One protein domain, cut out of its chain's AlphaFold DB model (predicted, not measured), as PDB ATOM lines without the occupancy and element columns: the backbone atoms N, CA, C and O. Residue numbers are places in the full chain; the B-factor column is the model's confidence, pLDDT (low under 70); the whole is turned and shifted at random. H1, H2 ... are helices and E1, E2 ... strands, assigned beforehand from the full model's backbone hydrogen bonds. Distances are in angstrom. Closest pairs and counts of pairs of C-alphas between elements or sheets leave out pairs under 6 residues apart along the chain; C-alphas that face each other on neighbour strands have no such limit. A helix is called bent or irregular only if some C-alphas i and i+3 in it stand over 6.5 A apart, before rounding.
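AT A GLANCE: This is residues 21 to 119 of the 269 residues of the protein "Polynucleotide 5'-hydroxyl-kinase" of Thermoprotei archaeon (UniProt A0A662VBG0). A small body with a free arm: helices H1 and H2 run side by side, next to them helix H3 covers the two-stranded sheet E1 E2, and residues 99 to 119, which include helix H4, stick out from this body. The printed part has 99 residues, with the named elements in the order H1, H2, E1, H3, E2, H4; the strands are parallel and the class is mostly helix. It is only just loose, close to compact, with a radius of gyration of the C-alphas of 15.4 A and spans of 40 by 34 by 26 A.

HOW THE PARTS SIT: H1, residues 21 to 37, touches H2, residues 54 to 67, at a shallow tilt of 23 degrees, the same way; their closest C-alphas, of Ile 25 and Leu 63, are 5.8 A apart. E1, residues 71 to 74, is the parallel neighbour of E2, residues 91 to 94, at 19 degrees; N 72 and O 91, 2.8 A, are within hydrogen-bond range. H3, residues 77 to 86, makes with them a strand-helix-strand unit, two parallel strands joined through a helix, its crossover right-handed. The closest C-alphas of H3 and E2, of Lys 84 and Val 92, are 5.9 A apart. H2 and H3 are near each other, with 7 pairs of C-alphas within 10 A. H4, residues 106 to 119, touches no helix. In H1, H2 and H4 every O i to N i+4 pair is within hydrogen-bond range, in H3 4 of 6.

IN THESE COORDINATES: H1 begins at C-alpha 21 (-32.081, -29.001, -30.301) and is 24.2 A long; H2 is 19.8 A. H3 is irregular: C-alphas 82 and 85 are 7.4 A apart. H4, 20.0 A, ends at C-alpha 119 (-52.042, -10.605, -29.255).

THE WHOLE: The C-alphas farthest apart, of Pro 88 and Lys 118, are 45.2 A apart. The printed part has no cut. The links H1 to H2 and E2 to H4 are long. Residues 99 to 102 have pLDDT under 70.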
ATOM      1  N   VAL A  21     -32.782 -29.164 -29.014       95.94
ATOM      2  CA  VAL A  21     -32.081 -29.001 -30.301       95.94
ATOM      3  C   VAL A  21     -32.691 -29.867 -31.405       95.94
ATOM      4  O   VAL A  21     -33.059 -29.342 -32.452       95.94
ATOM      5  N   ALA A  22     -32.885 -31.163 -31.145       96.00
ATOM      6  CA  ALA A  22     -33.459 -32.084 -32.125       96.00
ATOM      7  C   ALA A  22     -34.862 -31.653 -32.588       96.00
ATOM      8  O   ALA A  22     -35.133 -31.635 -33.786       96.00
ATOM      9  N   LYS A  23     -35.730 -31.226 -31.656       95.44
ATOM     10  CA  LYS A  23     -37.078 -30.728 -31.984       95.44
ATOM     11  C   LYS A  23     -37.022 -29.465 -32.834       95.44
ATOM     12  O   LYS A  23     -37.812 -29.322 -33.760       95.44
ATOM     13  N   VAL A  24     -36.101 -28.551 -32.521       97.50
ATOM     14  CA  VAL A  24     -35.925 -27.320 -33.299       97.50
ATOM     15  C   VAL A  24     -35.470 -27.655 -34.715       97.50
ATOM     16  O   VAL A  24     -36.110 -27.208 -35.660       97.50
ATOM     17  N   ILE A  25     -34.420 -28.465 -34.882       97.88
ATOM     18  CA  ILE A  25     -33.906 -28.809 -36.216       97.88
ATOM     19  C   ILE A  25     -34.962 -29.558 -37.038       97.88
ATOM     20  O   ILE A  25     -35.211 -29.189 -38.185       97.88
ATOM     21  N   GLN A  26     -35.623 -30.560 -36.452       96.94
ATOM     22  CA  GLN A  26     -36.695 -31.302 -37.119       96.94
ATOM     23  C   GLN A  26     -37.846 -30.376 -37.525       96.94
ATOM     24  O   GLN A  26     -38.349 -30.467 -38.644       96.94
ATOM     25  N   GLY A  27     -38.241 -29.462 -36.634       97.19
ATOM     26  CA  GLY A  27     -39.281 -28.482 -36.911       97.19
ATOM     27  C   GLY A  27     -38.907 -27.557 -38.069       97.19
ATOM     28  O   GLY A  27     -39.700 -27.390 -38.991       97.19
ATOM     29  N   VAL A  28     -37.688 -27.006 -38.061       97.94
ATOM     30  CA  VAL A  28     -37.190 -26.151 -39.149       97.94
ATOM     31  C   VAL A  28     -37.167 -26.919 -40.468       97.94
ATOM     32  O   VAL A  28     -37.747 -26.443 -41.439       97.94
ATOM     33  N   LYS A  29     -36.580 -28.123 -40.510       97.88
ATOM     34  CA  LYS A  29     -36.516 -28.925 -41.741       97.88
ATOM     35  C   LYS A  29     -37.907 -29.249 -42.283       97.88
ATOM     36  O   LYS A  29     -38.162 -29.021 -43.456       97.88
ATOM     37  N   SER A  30     -38.833 -29.667 -41.420       97.38
ATOM     38  CA  SER A  30     -40.211 -29.956 -41.831       97.38
ATOM     39  C   SER A  30     -40.939 -28.732 -42.402       97.38
ATOM     40  O   SER A  30     -41.739 -28.874 -43.324       97.38
ATOM     41  N   LEU A  31     -40.681 -27.532 -41.872       97.38
ATOM     42  CA  LEU A  31     -41.257 -26.295 -42.408       97.38
ATOM     43  C   LEU A  31     -40.633 -25.903 -43.752       97.38
ATOM     44  O   LEU A  31     -41.355 -25.407 -44.613       97.38
ATOM     45  N   ILE A  32     -39.334 -26.148 -43.939       97.69
ATOM     46  CA  ILE A  32     -38.647 -25.945 -45.221       97.69
ATOM     47  C   ILE A  32     -39.224 -26.885 -46.275       97.69
ATOM     48  O   ILE A  32     -39.681 -26.401 -47.301       97.69
ATOM     49  N   ASP A  33     -39.309 -28.186 -45.985       96.62
ATOM     50  CA  ASP A  33     -39.862 -29.184 -46.912       96.62
ATOM     51  C   ASP A  33     -41.285 -28.814 -47.348       96.62
ATOM     52  O   ASP A  33     -41.651 -28.926 -48.519       96.62
ATOM     53  N   LYS A  34     -42.095 -28.321 -46.401       96.12
ATOM     54  CA  LYS A  34     -43.455 -27.854 -46.687       96.12
ATOM     55  C   LYS A  34     -43.456 -26.606 -47.571       96.12
ATOM     56  O   LYS A  34     -44.270 -26.536 -48.484       96.12
ATOM     57  N   ALA A  35     -42.574 -25.639 -47.319       96.25
ATOM     58  CA  ALA A  35     -42.467 -24.427 -48.129       96.25
ATOM     59  C   ALA A  35     -41.960 -24.726 -49.551       96.25
ATOM     60  O   ALA A  35     -42.539 -24.241 -50.519       96.25
ATOM     61  N   GLU A  36     -40.936 -25.569 -49.693       95.81
ATOM     62  CA  GLU A  36     -40.412 -26.017 -50.989       95.81
ATOM     63  C   GLU A  36     -41.474 -26.785 -51.785       95.81
ATOM     64  O   GLU A  36     -41.668 -26.524 -52.970       95.81
ATOM     65  N   GLY A  37     -42.242 -27.659 -51.124       96.69
ATOM     66  CA  GLY A  37     -43.374 -28.360 -51.738       96.69
ATOM     67  C   GLY A  37     -44.502 -27.438 -52.222       96.69
ATOM     68  O   GLY A  37     -45.311 -27.851 -53.049       96.69
ATOM     69  N   MET A  38     -44.550 -26.188 -51.745       95.94
ATOM     70  CA  MET A  38     -45.465 -25.151 -52.238       95.94
ATOM     71  C   MET A  38     -44.900 -24.369 -53.436       95.94
ATOM     72  O   MET A  38     -45.599 -23.511 -53.969       95.94
ATOM     73  N   GLY A  39     -43.664 -24.647 -53.865       96.25
ATOM     74  CA  GLY A  39     -43.036 -24.006 -55.022       96.25
ATOM     75  C   GLY A  39     -42.585 -22.566 -54.774       96.25
ATOM     76  O   GLY A  39     -42.657 -21.748 -55.685       96.25
ATOM     77  N   VAL A  40     -42.168 -22.229 -53.548       96.19
ATOM     78  CA  VAL A  40     -41.625 -20.892 -53.249       96.19
ATOM     79  C   VAL A  40     -40.274 -20.673 -53.937       96.19
ATOM     80  O   VAL A  40     -39.449 -21.580 -53.987       96.19
ATOM     81  N   ASP A  41     -40.016 -19.450 -54.406       96.56
ATOM     82  CA  ASP A  41     -38.752 -19.119 -55.084       96.56
ATOM     83  C   ASP A  41     -37.552 -19.072 -54.128       96.56
ATOM     84  O   ASP A  41     -36.419 -19.358 -54.511       96.56
ATOM     85  N   VAL A  42     -37.786 -18.645 -52.880       96.12
ATOM     86  CA  VAL A  42     -36.738 -18.419 -51.875       96.12
ATOM     87  C   VAL A  42     -37.249 -18.781 -50.486       96.12
ATOM     88  O   VAL A  42     -38.316 -18.329 -50.063       96.12
ATOM     89  N   VAL A  43     -36.432 -19.517 -49.730       96.81
ATOM     90  CA  VAL A  43     -36.644 -19.778 -48.302       96.81
ATOM     91  C   VAL A  43     -35.613 -19.003 -47.486       96.81
ATOM     92  O   VAL A  43     -34.408 -19.194 -47.631       96.81
ATOM     93  N   VAL A  44     -36.085 -18.130 -46.592       96.75
ATOM     94  CA  VAL A  44     -35.229 -17.394 -45.650       96.75
ATOM     95  C   VAL A  44     -35.432 -17.950 -44.247       96.75
ATOM     96  O   VAL A  44     -36.546 -17.943 -43.724       96.75
ATOM     97  N   ILE A  45     -34.344 -18.403 -43.624       96.75
ATOM     98  CA  ILE A  45     -34.360 -18.998 -42.285       96.75
ATOM     99  C   ILE A  45     -33.750 -18.002 -41.299       96.75
ATOM    100  O   ILE A  45     -32.532 -17.838 -41.239       96.75
ATOM    101  N   ASP A  46     -34.603 -17.354 -40.509       94.94
ATOM    102  CA  ASP A  46     -34.164 -16.565 -39.356       94.94
ATOM    103  C   ASP A  46     -33.917 -17.503 -38.167       94.94
ATOM    104  O   ASP A  46     -34.814 -18.237 -37.743       94.94
ATOM    105  N   THR A  47     -32.688 -17.520 -37.652       94.69
ATOM    106  CA  THR A  47     -32.302 -18.431 -36.566       94.69
ATOM    107  C   THR A  47     -32.254 -17.709 -35.226       94.69
ATOM    108  O   THR A  47     -32.108 -16.493 -35.135       94.69
ATOM    109  N   ASP A  48     -32.361 -18.467 -34.138       93.56
ATOM    110  CA  ASP A  48     -32.229 -17.919 -32.793       93.56
ATOM    111  C   ASP A  48     -30.802 -17.398 -32.509       93.56
ATOM    112  O   ASP A  48     -29.823 -17.784 -33.147       93.56
ATOM    113  N   GLY A  49     -30.668 -16.558 -31.484       91.81
ATOM    114  CA  GLY A  49     -29.383 -15.971 -31.094       91.81
ATOM    115  C   GLY A  49     -28.527 -16.809 -30.136       91.81
ATOM    116  O   GLY A  49     -27.677 -16.229 -29.461       91.81
ATOM    117  N   TRP A  50     -28.764 -18.115 -29.969       93.62
ATOM    118  CA  TRP A  50     -27.946 -18.946 -29.081       93.62
ATOM    119  C   TRP A  50     -26.653 -19.366 -29.784       93.62
ATOM    120  O   TRP A  50     -26.668 -20.211 -30.675       93.62
ATOM    121  N   VAL A  51     -25.539 -18.744 -29.382       93.38
ATOM    122  CA  VAL A  51     -24.206 -18.948 -29.989       93.38
ATOM    123  C   VAL A  51     -23.050 -18.883 -28.977       93.38
ATOM    124  O   VAL A  51     -21.887 -18.978 -29.344       93.38
ATOM    125  N   ASN A  52     -23.350 -18.699 -27.687       90.44
ATOM    126  CA  ASN A  52     -22.358 -18.284 -26.685       90.44
ATOM    127  C   ASN A  52     -21.489 -19.431 -26.130       90.44
ATOM    128  O   ASN A  52     -20.669 -19.188 -25.249       90.44
ATOM    129  N   ASN A  53     -21.711 -20.679 -26.545       93.62
ATOM    130  CA  ASN A  53     -20.971 -21.843 -26.054       93.62
ATOM    131  C   ASN A  53     -20.824 -22.911 -27.149       93.62
ATOM    132  O   ASN A  53     -21.475 -22.827 -28.190       93.62
ATOM    133  N   SER A  54     -19.979 -23.918 -26.909       94.88
ATOM    134  CA  SER A  54     -19.690 -24.983 -27.880       94.88
ATOM    135  C   SER A  54     -20.946 -25.731 -28.324       94.88
ATOM    136  O   SER A  54     -21.173 -25.863 -29.520       94.88
ATOM    137  N   ALA A  55     -21.816 -26.117 -27.385       96.12
ATOM    138  CA  ALA A  55     -23.076 -26.795 -27.694       96.12
ATOM    139  C   ALA A  55     -23.986 -25.964 -28.619       96.12
ATOM    140  O   ALA A  55     -24.683 -26.509 -29.471       96.12
ATOM    141  N   ALA A  56     -23.972 -24.636 -28.481       95.75
ATOM    142  CA  ALA A  56     -24.708 -23.738 -29.360       95.75
ATOM    143  C   ALA A  56     -24.113 -23.711 -30.780       95.75
ATOM    144  O   ALA A  56     -24.859 -23.752 -31.756       95.75
ATOM    145  N   LEU A  57     -22.782 -23.684 -30.909       96.50
ATOM    146  CA  LEU A  57     -22.093 -23.728 -32.206       96.50
ATOM    147  C   LEU A  57     -22.263 -25.085 -32.909       96.50
ATOM    148  O   LEU A  57     -22.480 -25.126 -34.122       96.50
ATOM    149  N   GLU A  58     -22.226 -26.185 -32.157       96.62
ATOM    150  CA  GLU A  58     -22.543 -27.532 -32.650       96.62
ATOM    151  C   GLU A  58     -23.982 -27.597 -33.162       96.62
ATOM    152  O   GLU A  58     -24.209 -28.000 -34.300       96.62
ATOM    153  N   TYR A  59     -24.943 -27.076 -32.392       97.44
ATOM    154  CA  TYR A  59     -26.334 -26.959 -32.824       97.44
ATOM    155  C   TYR A  59     -26.474 -26.207 -34.162       97.44
ATOM    156  O   TYR A  59     -27.173 -26.684 -35.060       97.44
ATOM    157  N   LYS A  60     -25.809 -25.055 -34.333       96.88
ATOM    158  CA  LYS A  60     -25.832 -24.324 -35.614       96.88
ATOM    159  C   LYS A  60     -25.193 -25.130 -36.745       96.88
ATOM    160  O   LYS A  60     -25.721 -25.135 -37.854       96.88
ATOM    161  N   SER A  61     -24.106 -25.843 -36.461       95.69
ATOM    162  CA  SER A  61     -23.447 -26.716 -37.437       95.69
ATOM    163  C   SER A  61     -24.364 -27.854 -37.889       95.69
ATOM    164  O   SER A  61     -24.454 -28.133 -39.082       95.69
ATOM    165  N   ASP A  62     -25.086 -28.484 -36.965       96.94
ATOM    166  CA  ASP A  62     -26.030 -29.559 -37.279       96.94
ATOM    167  C   ASP A  62     -27.252 -29.044 -38.036       96.94
ATOM    168  O   ASP A  62     -27.698 -29.682 -38.991       96.94
ATOM    169  N   LEU A  63     -27.743 -27.849 -37.685       97.50
ATOM    170  CA  LEU A  63     -28.785 -27.181 -38.456       97.50
ATOM    171  C   LEU A  63     -28.331 -26.961 -39.907       97.50
ATOM    172  O   LEU A  63     -29.064 -27.331 -40.818       97.50
ATOM    173  N   ILE A  64     -27.116 -26.445 -40.132       96.50
ATOM    174  CA  ILE A  64     -26.549 -26.256 -41.479       96.50
ATOM    175  C   ILE A  64     -26.445 -27.591 -42.230       96.50
ATOM    176  O   ILE A  64     -26.853 -27.666 -43.385       96.50
ATOM    177  N   LYS A  65     -25.945 -28.657 -41.590       95.88
ATOM    178  CA  LYS A  65     -25.796 -29.982 -42.225       95.88
ATOM    179  C   LYS A  65     -27.130 -30.605 -42.640       95.88
ATOM    180  O   LYS A  65     -27.181 -31.302 -43.652       95.88
ATOM    181  N   ILE A  66     -28.181 -30.401 -41.845       97.06
ATOM    182  CA  ILE A  66     -29.507 -30.986 -42.086       97.06
ATOM    183  C   ILE A  66     -30.301 -30.150 -43.089       97.06
ATOM    184  O   ILE A  66     -30.931 -30.707 -43.985       97.06
ATOM    185  N   VAL A  67     -30.257 -28.826 -42.950       95.62
ATOM    186  CA  VAL A  67     -30.950 -27.893 -43.843       95.62
ATOM    187  C   VAL A  67     -30.277 -27.818 -45.211       95.62
ATOM    188  O   VAL A  67     -30.982 -27.726 -46.206       95.62
ATOM    189  N   LYS A  68     -28.940 -27.887 -45.258       95.38
ATOM    190  CA  LYS A  68     -28.115 -27.723 -46.467       95.38
ATOM    191  C   LYS A  68     -28.449 -26.436 -47.242       95.38
ATOM    192  O   LYS A  68     -28.825 -26.518 -48.406       95.38
ATOM    193  N   PRO A  69     -28.342 -25.254 -46.609       96.44
ATOM    194  CA  PRO A  69     -28.689 -24.000 -47.270       96.44
ATOM    195  C   PRO A  69     -27.687 -23.655 -48.381       96.44
ATOM    196  O   PRO A  69     -26.490 -23.889 -48.223       96.44
ATOM    197  N   ASP A  70     -28.149 -22.998 -49.447       96.50
ATOM    198  CA  ASP A  70     -27.272 -22.509 -50.525       96.50
ATOM    199  C   ASP A  70     -26.324 -21.398 -50.051       96.50
ATOM    200  O   ASP A  70     -25.188 -21.262 -50.521       96.50
ATOM    201  N   ALA A  71     -26.791 -20.586 -49.100       97.06
ATOM    202  CA  ALA A  71     -26.036 -19.486 -48.530       97.06
ATOM    203  C   ALA A  71     -26.239 -19.361 -47.017       97.06
ATOM    204  O   ALA A  71     -27.334 -19.551 -46.491       97.06
ATOM    205  N   LEU A  72     -25.172 -18.965 -46.323       97.31
ATOM    206  CA  LEU A  72     -25.169 -18.635 -44.903       97.31
ATOM    207  C   LEU A  72     -24.813 -17.158 -44.730       97.31
ATOM    208  O   LEU A  72     -23.691 -16.747 -45.025       97.31
ATOM    209  N   VAL A  73     -25.757 -16.368 -44.221       96.31
ATOM    210  CA  VAL A  73     -25.538 -14.953 -43.895       96.31
ATOM    211  C   VAL A  73     -25.201 -14.830 -42.413       96.31
ATOM    212  O   VAL A  73     -26.022 -15.151 -41.555       96.31
ATOM    213  N   VAL A  74     -23.995 -14.356 -42.102       95.19
ATOM    214  CA  VAL A  74     -23.491 -14.255 -40.728       95.19
ATOM    215  C   VAL A  74     -23.406 -12.796 -40.303       95.19
ATOM    216  O   VAL A  74     -22.709 -12.001 -40.927       95.19
ATOM    217  N   VAL A  75     -24.112 -12.452 -39.222       91.50
ATOM    218  CA  VAL A  75     -24.263 -11.072 -38.721       91.50
ATOM    219  C   VAL A  75     -23.378 -10.747 -37.514       91.50
ATOM    220  O   VAL A  75     -23.708  -9.897 -36.685       91.50
ATOM    221  N   ASP A  76     -22.283 -11.476 -37.342       90.69
ATOM    222  CA  ASP A  76     -21.333 -11.314 -36.245       90.69
ATOM    223  C   ASP A  76     -19.933 -11.693 -36.735       90.69
ATOM    224  O   ASP A  76     -19.775 -12.692 -37.433       90.69
ATOM    225  N   GLU A  77     -18.938 -10.872 -36.407       91.88
ATOM    226  CA  GLU A  77     -17.564 -11.032 -36.893       91.88
ATOM    227  C   GLU A  77     -16.924 -12.329 -36.387       91.88
ATOM    228  O   GLU A  77     -16.362 -13.090 -37.172       91.88
ATOM    229  N   TYR A  78     -17.082 -12.641 -35.098       92.62
ATOM    230  CA  TYR A  78     -16.537 -13.867 -34.523       92.62
ATOM    231  C   TYR A  78     -17.197 -15.106 -35.134       92.62
ATOM    232  O   TYR A  78     -16.515 -16.056 -35.511       92.62
ATOM    233  N   LEU A  79     -18.524 -15.097 -35.292       94.06
ATOM    234  CA  LEU A  79     -19.214 -16.225 -35.927       94.06
ATOM    235  C   LEU A  79     -18.827 -16.393 -37.396       94.06
ATOM    236  O   LEU A  79     -18.792 -17.522 -37.884       94.06
ATOM    237  N   TYR A  80     -18.539 -15.302 -38.109       95.44
ATOM    238  CA  TYR A  80     -18.054 -15.403 -39.479       95.44
ATOM    239  C   TYR A  80     -16.713 -16.134 -39.511       95.44
ATOM    240  O   TYR A  80     -16.559 -17.075 -40.284       95.44
ATOM    241  N   GLU A  81     -15.789 -15.796 -38.612       95.25
ATOM    242  CA  GLU A  81     -14.514 -16.505 -38.476       95.25
ATOM    243  C   GLU A  81     -14.690 -17.999 -38.158       95.25
ATOM    244  O   GLU A  81     -13.967 -18.830 -38.707       95.25
ATOM    245  N   VAL A  82     -15.690 -18.359 -37.343       94.88
ATOM    246  CA  VAL A  82     -16.023 -19.761 -37.027       94.88
ATOM    247  C   VAL A  82     -16.545 -20.523 -38.253       94.88
ATOM    248  O   VAL A  82     -16.168 -21.675 -38.465       94.88
ATOM    249  N   PHE A  83     -17.406 -19.905 -39.070       95.75
ATOM    250  CA  PHE A  83     -18.131 -20.600 -40.143       95.75
ATOM    251  C   PHE A  83     -17.596 -20.356 -41.562       95.75
ATOM    252  O   PHE A  83     -17.990 -21.080 -42.476       95.75
ATOM    253  N   LYS A  84     -16.683 -19.402 -41.791       95.38
ATOM    254  CA  LYS A  84     -16.169 -19.062 -43.137       95.38
ATOM    255  C   LYS A  84     -15.524 -20.238 -43.869       95.38
ATOM    256  O   LYS A  84     -15.602 -20.315 -45.092       95.38
ATOM    257  N   ASN A  85     -14.951 -21.189 -43.130       93.25
ATOM    258  CA  ASN A  85     -14.324 -22.384 -43.697       93.25
ATOM    259  C   ASN A  85     -15.335 -23.361 -44.323       93.25
ATOM    260  O   ASN A  85     -14.927 -24.294 -45.004       93.25
ATOM    261  N   LEU A  86     -16.643 -23.137 -44.143       93.75
ATOM    262  CA  LEU A  86     -17.692 -23.847 -44.877       93.75
ATOM    263  C   LEU A  86     -17.835 -23.369 -46.335       93.75
ATOM    264  O   LEU A  86     -18.572 -23.989 -47.096       93.75
ATOM    265  N   GLY A  87     -17.114 -22.313 -46.737       90.25
ATOM    266  CA  GLY A  87     -17.103 -21.739 -48.088       90.25
ATOM    267  C   GLY A  87     -16.993 -22.730 -49.262       90.25
ATOM    268  O   GLY A  87     -17.639 -22.496 -50.280       90.25
ATOM    269  N   PRO A  88     -16.241 -23.847 -49.158       92.75
ATOM    270  CA  PRO A  88     -16.202 -24.863 -50.213       92.75
ATOM    271  C   PRO A  88     -17.521 -25.623 -50.427       92.75
ATOM    272  O   PRO A  88     -17.674 -26.282 -51.449       92.75
ATOM    273  N   ILE A  89     -18.442 -25.580 -49.461       92.06
ATOM    274  CA  ILE A  89     -19.696 -26.351 -49.456       92.06
ATOM    275  C   ILE A  89     -20.909 -25.424 -49.605       92.06
ATOM    276  O   ILE A  89     -21.870 -25.779 -50.280       92.06
ATOM    277  N   ILE A  90     -20.871 -24.247 -48.976       95.19
ATOM    278  CA  ILE A  90     -21.972 -23.276 -48.945       95.19
ATOM    279  C   ILE A  90     -21.443 -21.858 -49.157       95.19
ATOM    280  O   ILE A  90     -20.334 -21.523 -48.735       95.19
ATOM    281  N   LYS A  91     -22.253 -20.970 -49.741       97.06
ATOM    282  CA  LYS A  91     -21.868 -19.562 -49.889       97.06
ATOM    283  C   LYS A  91     -21.958 -18.836 -48.543       97.06
ATOM    284  O   LYS A  91     -23.043 -18.454 -48.114       97.06
ATOM    285  N   VAL A  92     -20.826 -18.595 -47.885       97.12
ATOM    286  CA  VAL A  92     -20.790 -17.854 -46.611       97.12
ATOM    287  C   VAL A  92     -20.595 -16.360 -46.862       97.12
ATOM    288  O   VAL A  92     -19.607 -15.943 -47.465       97.12
ATOM    289  N   VAL A  93     -21.529 -15.542 -46.381       96.12
ATOM    290  CA  VAL A  93     -21.528 -14.084 -46.541       96.12
ATOM    291  C   VAL A  93     -21.493 -13.420 -45.170       96.12
ATOM    292  O   VAL A  93     -22.372 -13.652 -44.340       96.12
ATOM    293  N   TYR A  94     -20.504 -12.555 -44.939       95.12
ATOM    294  CA  TYR A  94     -20.505 -11.670 -43.778       95.12
ATOM    295  C   TYR A  94     -21.411 -10.464 -44.037       95.12
ATOM    296  O   TYR A  94     -21.224  -9.734 -45.011       95.12
ATOM    297  N   ALA A  95     -22.381 -10.241 -43.153       91.75
ATOM    298  CA  ALA A  95     -23.238  -9.066 -43.153       91.75
ATOM    299  C   ALA A  95     -22.945  -8.245 -41.885       91.75
ATOM    300  O   ALA A  95     -23.337  -8.655 -40.792       91.75
ATOM    301  N   PRO A  96     -22.255  -7.094 -41.982       80.06
ATOM    302  CA  PRO A  96     -21.875  -6.329 -40.802       80.06
ATOM    303  C   PRO A  96     -23.107  -5.881 -40.013       80.06
ATOM    304  O   PRO A  96     -24.142  -5.513 -40.579       80.06
ATOM    305  N   ARG A  97     -22.988  -5.891 -38.681       73.56
ATOM    306  CA  ARG A  97     -24.068  -5.437 -37.801       73.56
ATOM    307  C   ARG A  97     -24.448  -3.984 -38.113       73.56
ATOM    308  O   ARG A  97     -23.557  -3.157 -38.315       73.56
ATOM    309  N   PRO A  98     -25.747  -3.630 -38.090       73.06
ATOM    310  CA  PRO A  98     -26.166  -2.235 -38.152       73.06
ATOM    311  C   PRO A  98     -25.454  -1.404 -37.075       73.06
ATOM    312  O   PRO A  98     -25.324  -1.857 -35.943       73.06
ATOM    313  N   LYS A  99     -25.038  -0.168 -37.389       60.66
ATOM    314  CA  LYS A  99     -24.298   0.707 -36.446       60.66
ATOM    315  C   LYS A  99     -25.044   0.975 -35.129       60.66
ATOM    316  O   LYS A  99     -24.424   1.313 -34.129       60.66
ATOM    317  N   VAL A 100     -26.367   0.810 -35.127       63.41
ATOM    318  CA  VAL A 100     -27.227   0.923 -33.946       63.41
ATOM    319  C   VAL A 100     -27.895  -0.430 -33.700       63.41
ATOM    320  O   VAL A 100     -29.005  -0.687 -34.163       63.41
ATOM    321  N   VAL A 101     -27.217  -1.320 -32.973       60.53
ATOM    322  CA  VAL A 101     -27.846  -2.540 -32.450       60.53
ATOM    323  C   VAL A 101     -28.356  -2.245 -31.048       60.53
ATOM    324  O   VAL A 101     -27.582  -2.145 -30.099       60.53
ATOM    325  N   ARG A 102     -29.677  -2.130 -30.891       65.50
ATOM    326  CA  ARG A 102     -30.283  -2.108 -29.557       65.50
ATOM    327  C   ARG A 102     -30.137  -3.497 -28.938       65.50
ATOM    328  O   ARG A 102     -30.860  -4.424 -29.306       65.50
ATOM    329  N   VAL A 103     -29.208  -3.640 -27.995       70.69
ATOM    330  CA  VAL A 103     -29.108  -4.845 -27.165       70.69
ATOM    331  C   VAL A 103     -30.374  -4.925 -26.318       70.69
ATOM    332  O   VAL A 103     -30.610  -4.092 -25.448       70.69
ATOM    333  N   ARG A 104     -31.224  -5.913 -26.605       78.56
ATOM    334  CA  ARG A 104     -32.433  -6.152 -25.813       78.56
ATOM    335  C   ARG A 104     -32.074  -6.904 -24.542       78.56
ATOM    336  O   ARG A 104     -31.450  -7.966 -24.619       78.56
ATOM    337  N   SER A 105     -32.524  -6.394 -23.400       85.50
ATOM    338  CA  SER A 105     -32.394  -7.095 -22.123       85.50
ATOM    339  C   SER A 105     -33.265  -8.360 -22.088       85.50
ATOM    340  O   SER A 105     -34.121  -8.591 -22.955       85.50
ATOM    341  N   ARG A 106     -33.051  -9.213 -21.079       84.38
ATOM    342  CA  ARG A 106     -33.897 -10.398 -20.863       84.38
ATOM    343  C   ARG A 106     -35.343  -9.993 -20.569       84.38
ATOM    344  O   ARG A 106     -36.259 -10.632 -21.085       84.38
ATOM    345  N   GLU A 107     -35.533  -8.918 -19.813       87.50
ATOM    346  CA  GLU A 107     -36.833  -8.341 -19.473       87.50
ATOM    347  C   GLU A 107     -37.538  -7.816 -20.725       87.50
ATOM    348  O   GLU A 107     -38.702  -8.137 -20.937       87.50
ATOM    349  N   GLU A 108     -36.830  -7.103 -21.612       89.31
ATOM    350  CA  GLU A 108     -37.415  -6.621 -22.870       89.31
ATOM    351  C   GLU A 108     -37.867  -7.793 -23.757       89.31
ATOM    352  O   GLU A 108     -38.953  -7.764 -24.334       89.31
ATOM    353  N   ARG A 109     -37.076  -8.875 -23.833       89.50
ATOM    354  CA  ARG A 109     -37.472 -10.090 -24.566       89.50
ATOM    355  C   ARG A 109     -38.696 -10.763 -23.947       89.50
ATOM    356  O   ARG A 109     -39.587 -11.161 -24.695       89.50
ATOM    357  N   LYS A 110     -38.746 -10.885 -22.616       91.31
ATOM    358  CA  LYS A 110     -39.910 -11.428 -21.900       91.31
ATOM    359  C   LYS A 110     -41.149 -10.576 -22.177       91.31
ATOM    360  O   LYS A 110     -42.164 -11.116 -22.596       91.31
ATOM    361  N   TYR A 111     -41.032  -9.256 -22.057       93.38
ATOM    362  CA  TYR A 111     -42.109  -8.315 -22.349       93.38
ATOM    363  C   TYR A 111     -42.633  -8.466 -23.783       93.38
ATOM    364  O   TYR A 111     -43.835  -8.603 -23.990       93.38
ATOM    365  N   LEU A 112     -41.746  -8.508 -24.783       92.44
ATOM    366  CA  LEU A 112     -42.148  -8.691 -26.181       92.44
ATOM    367  C   LEU A 112     -42.861 -10.031 -26.415       92.44
ATOM    368  O   LEU A 112     -43.828 -10.067 -27.178       92.44
ATOM    369  N   ARG A 113     -42.427 -11.115 -25.756       93.38
ATOM    370  CA  ARG A 113     -43.128 -12.409 -25.808       93.38
ATOM    371  C   ARG A 113     -44.493 -12.341 -25.130       93.38
ATOM    372  O   ARG A 113     -45.461 -12.769 -25.742       93.38
ATOM    373  N   THR A 114     -44.606 -11.710 -23.963       95.50
ATOM    374  CA  THR A 114     -45.898 -11.434 -23.313       95.50
ATOM    375  C   THR A 114     -46.850 -10.695 -24.252       95.50
ATOM    376  O   THR A 114     -47.989 -11.119 -24.425       95.50
ATOM    377  N   GLN A 115     -46.391  -9.637 -24.930       95.31
ATOM    378  CA  GLN A 115     -47.229  -8.928 -25.907       95.31
ATOM    379  C   GLN A 115     -47.622  -9.819 -27.095       95.31
ATOM    380  O   GLN A 115     -48.741  -9.715 -27.599       95.31
ATOM    381  N   ALA A 116     -46.733 -10.711 -27.544       93.19
ATOM    382  CA  ALA A 116     -47.052 -11.679 -28.589       93.19
ATOM    383  C   ALA A 116     -48.114 -12.694 -28.132       93.19
ATOM    384  O   ALA A 116     -49.052 -12.941 -28.887       93.19
ATOM    385  N   TYR A 117     -48.019 -13.218 -26.904       95.31
ATOM    386  CA  TYR A 117     -49.030 -14.108 -26.325       95.31
ATOM    387  C   TYR A 117     -50.384 -13.410 -26.190       95.31
ATOM    388  O   TYR A 117     -51.381 -13.939 -26.674       95.31
ATOM    389  N   LYS A 118     -50.416 -12.194 -25.626       95.31
ATOM    390  CA  LYS A 118     -51.642 -11.387 -25.520       95.31
ATOM    391  C   LYS A 118     -52.302 -11.202 -26.879       95.31
ATOM    392  O   LYS A 118     -53.481 -11.494 -27.028       95.31
ATOM    393  N   ARG A 119     -51.530 -10.783 -27.889       93.12
ATOM    394  CA  ARG A 119     -52.042 -10.605 -29.255       93.12
ATOM    395  C   ARG A 119     -52.569 -11.913 -29.845       93.12
ATOM    396  O   ARG A 119     -53.619 -11.895 -30.474       93.12
TER     397      ARG A 119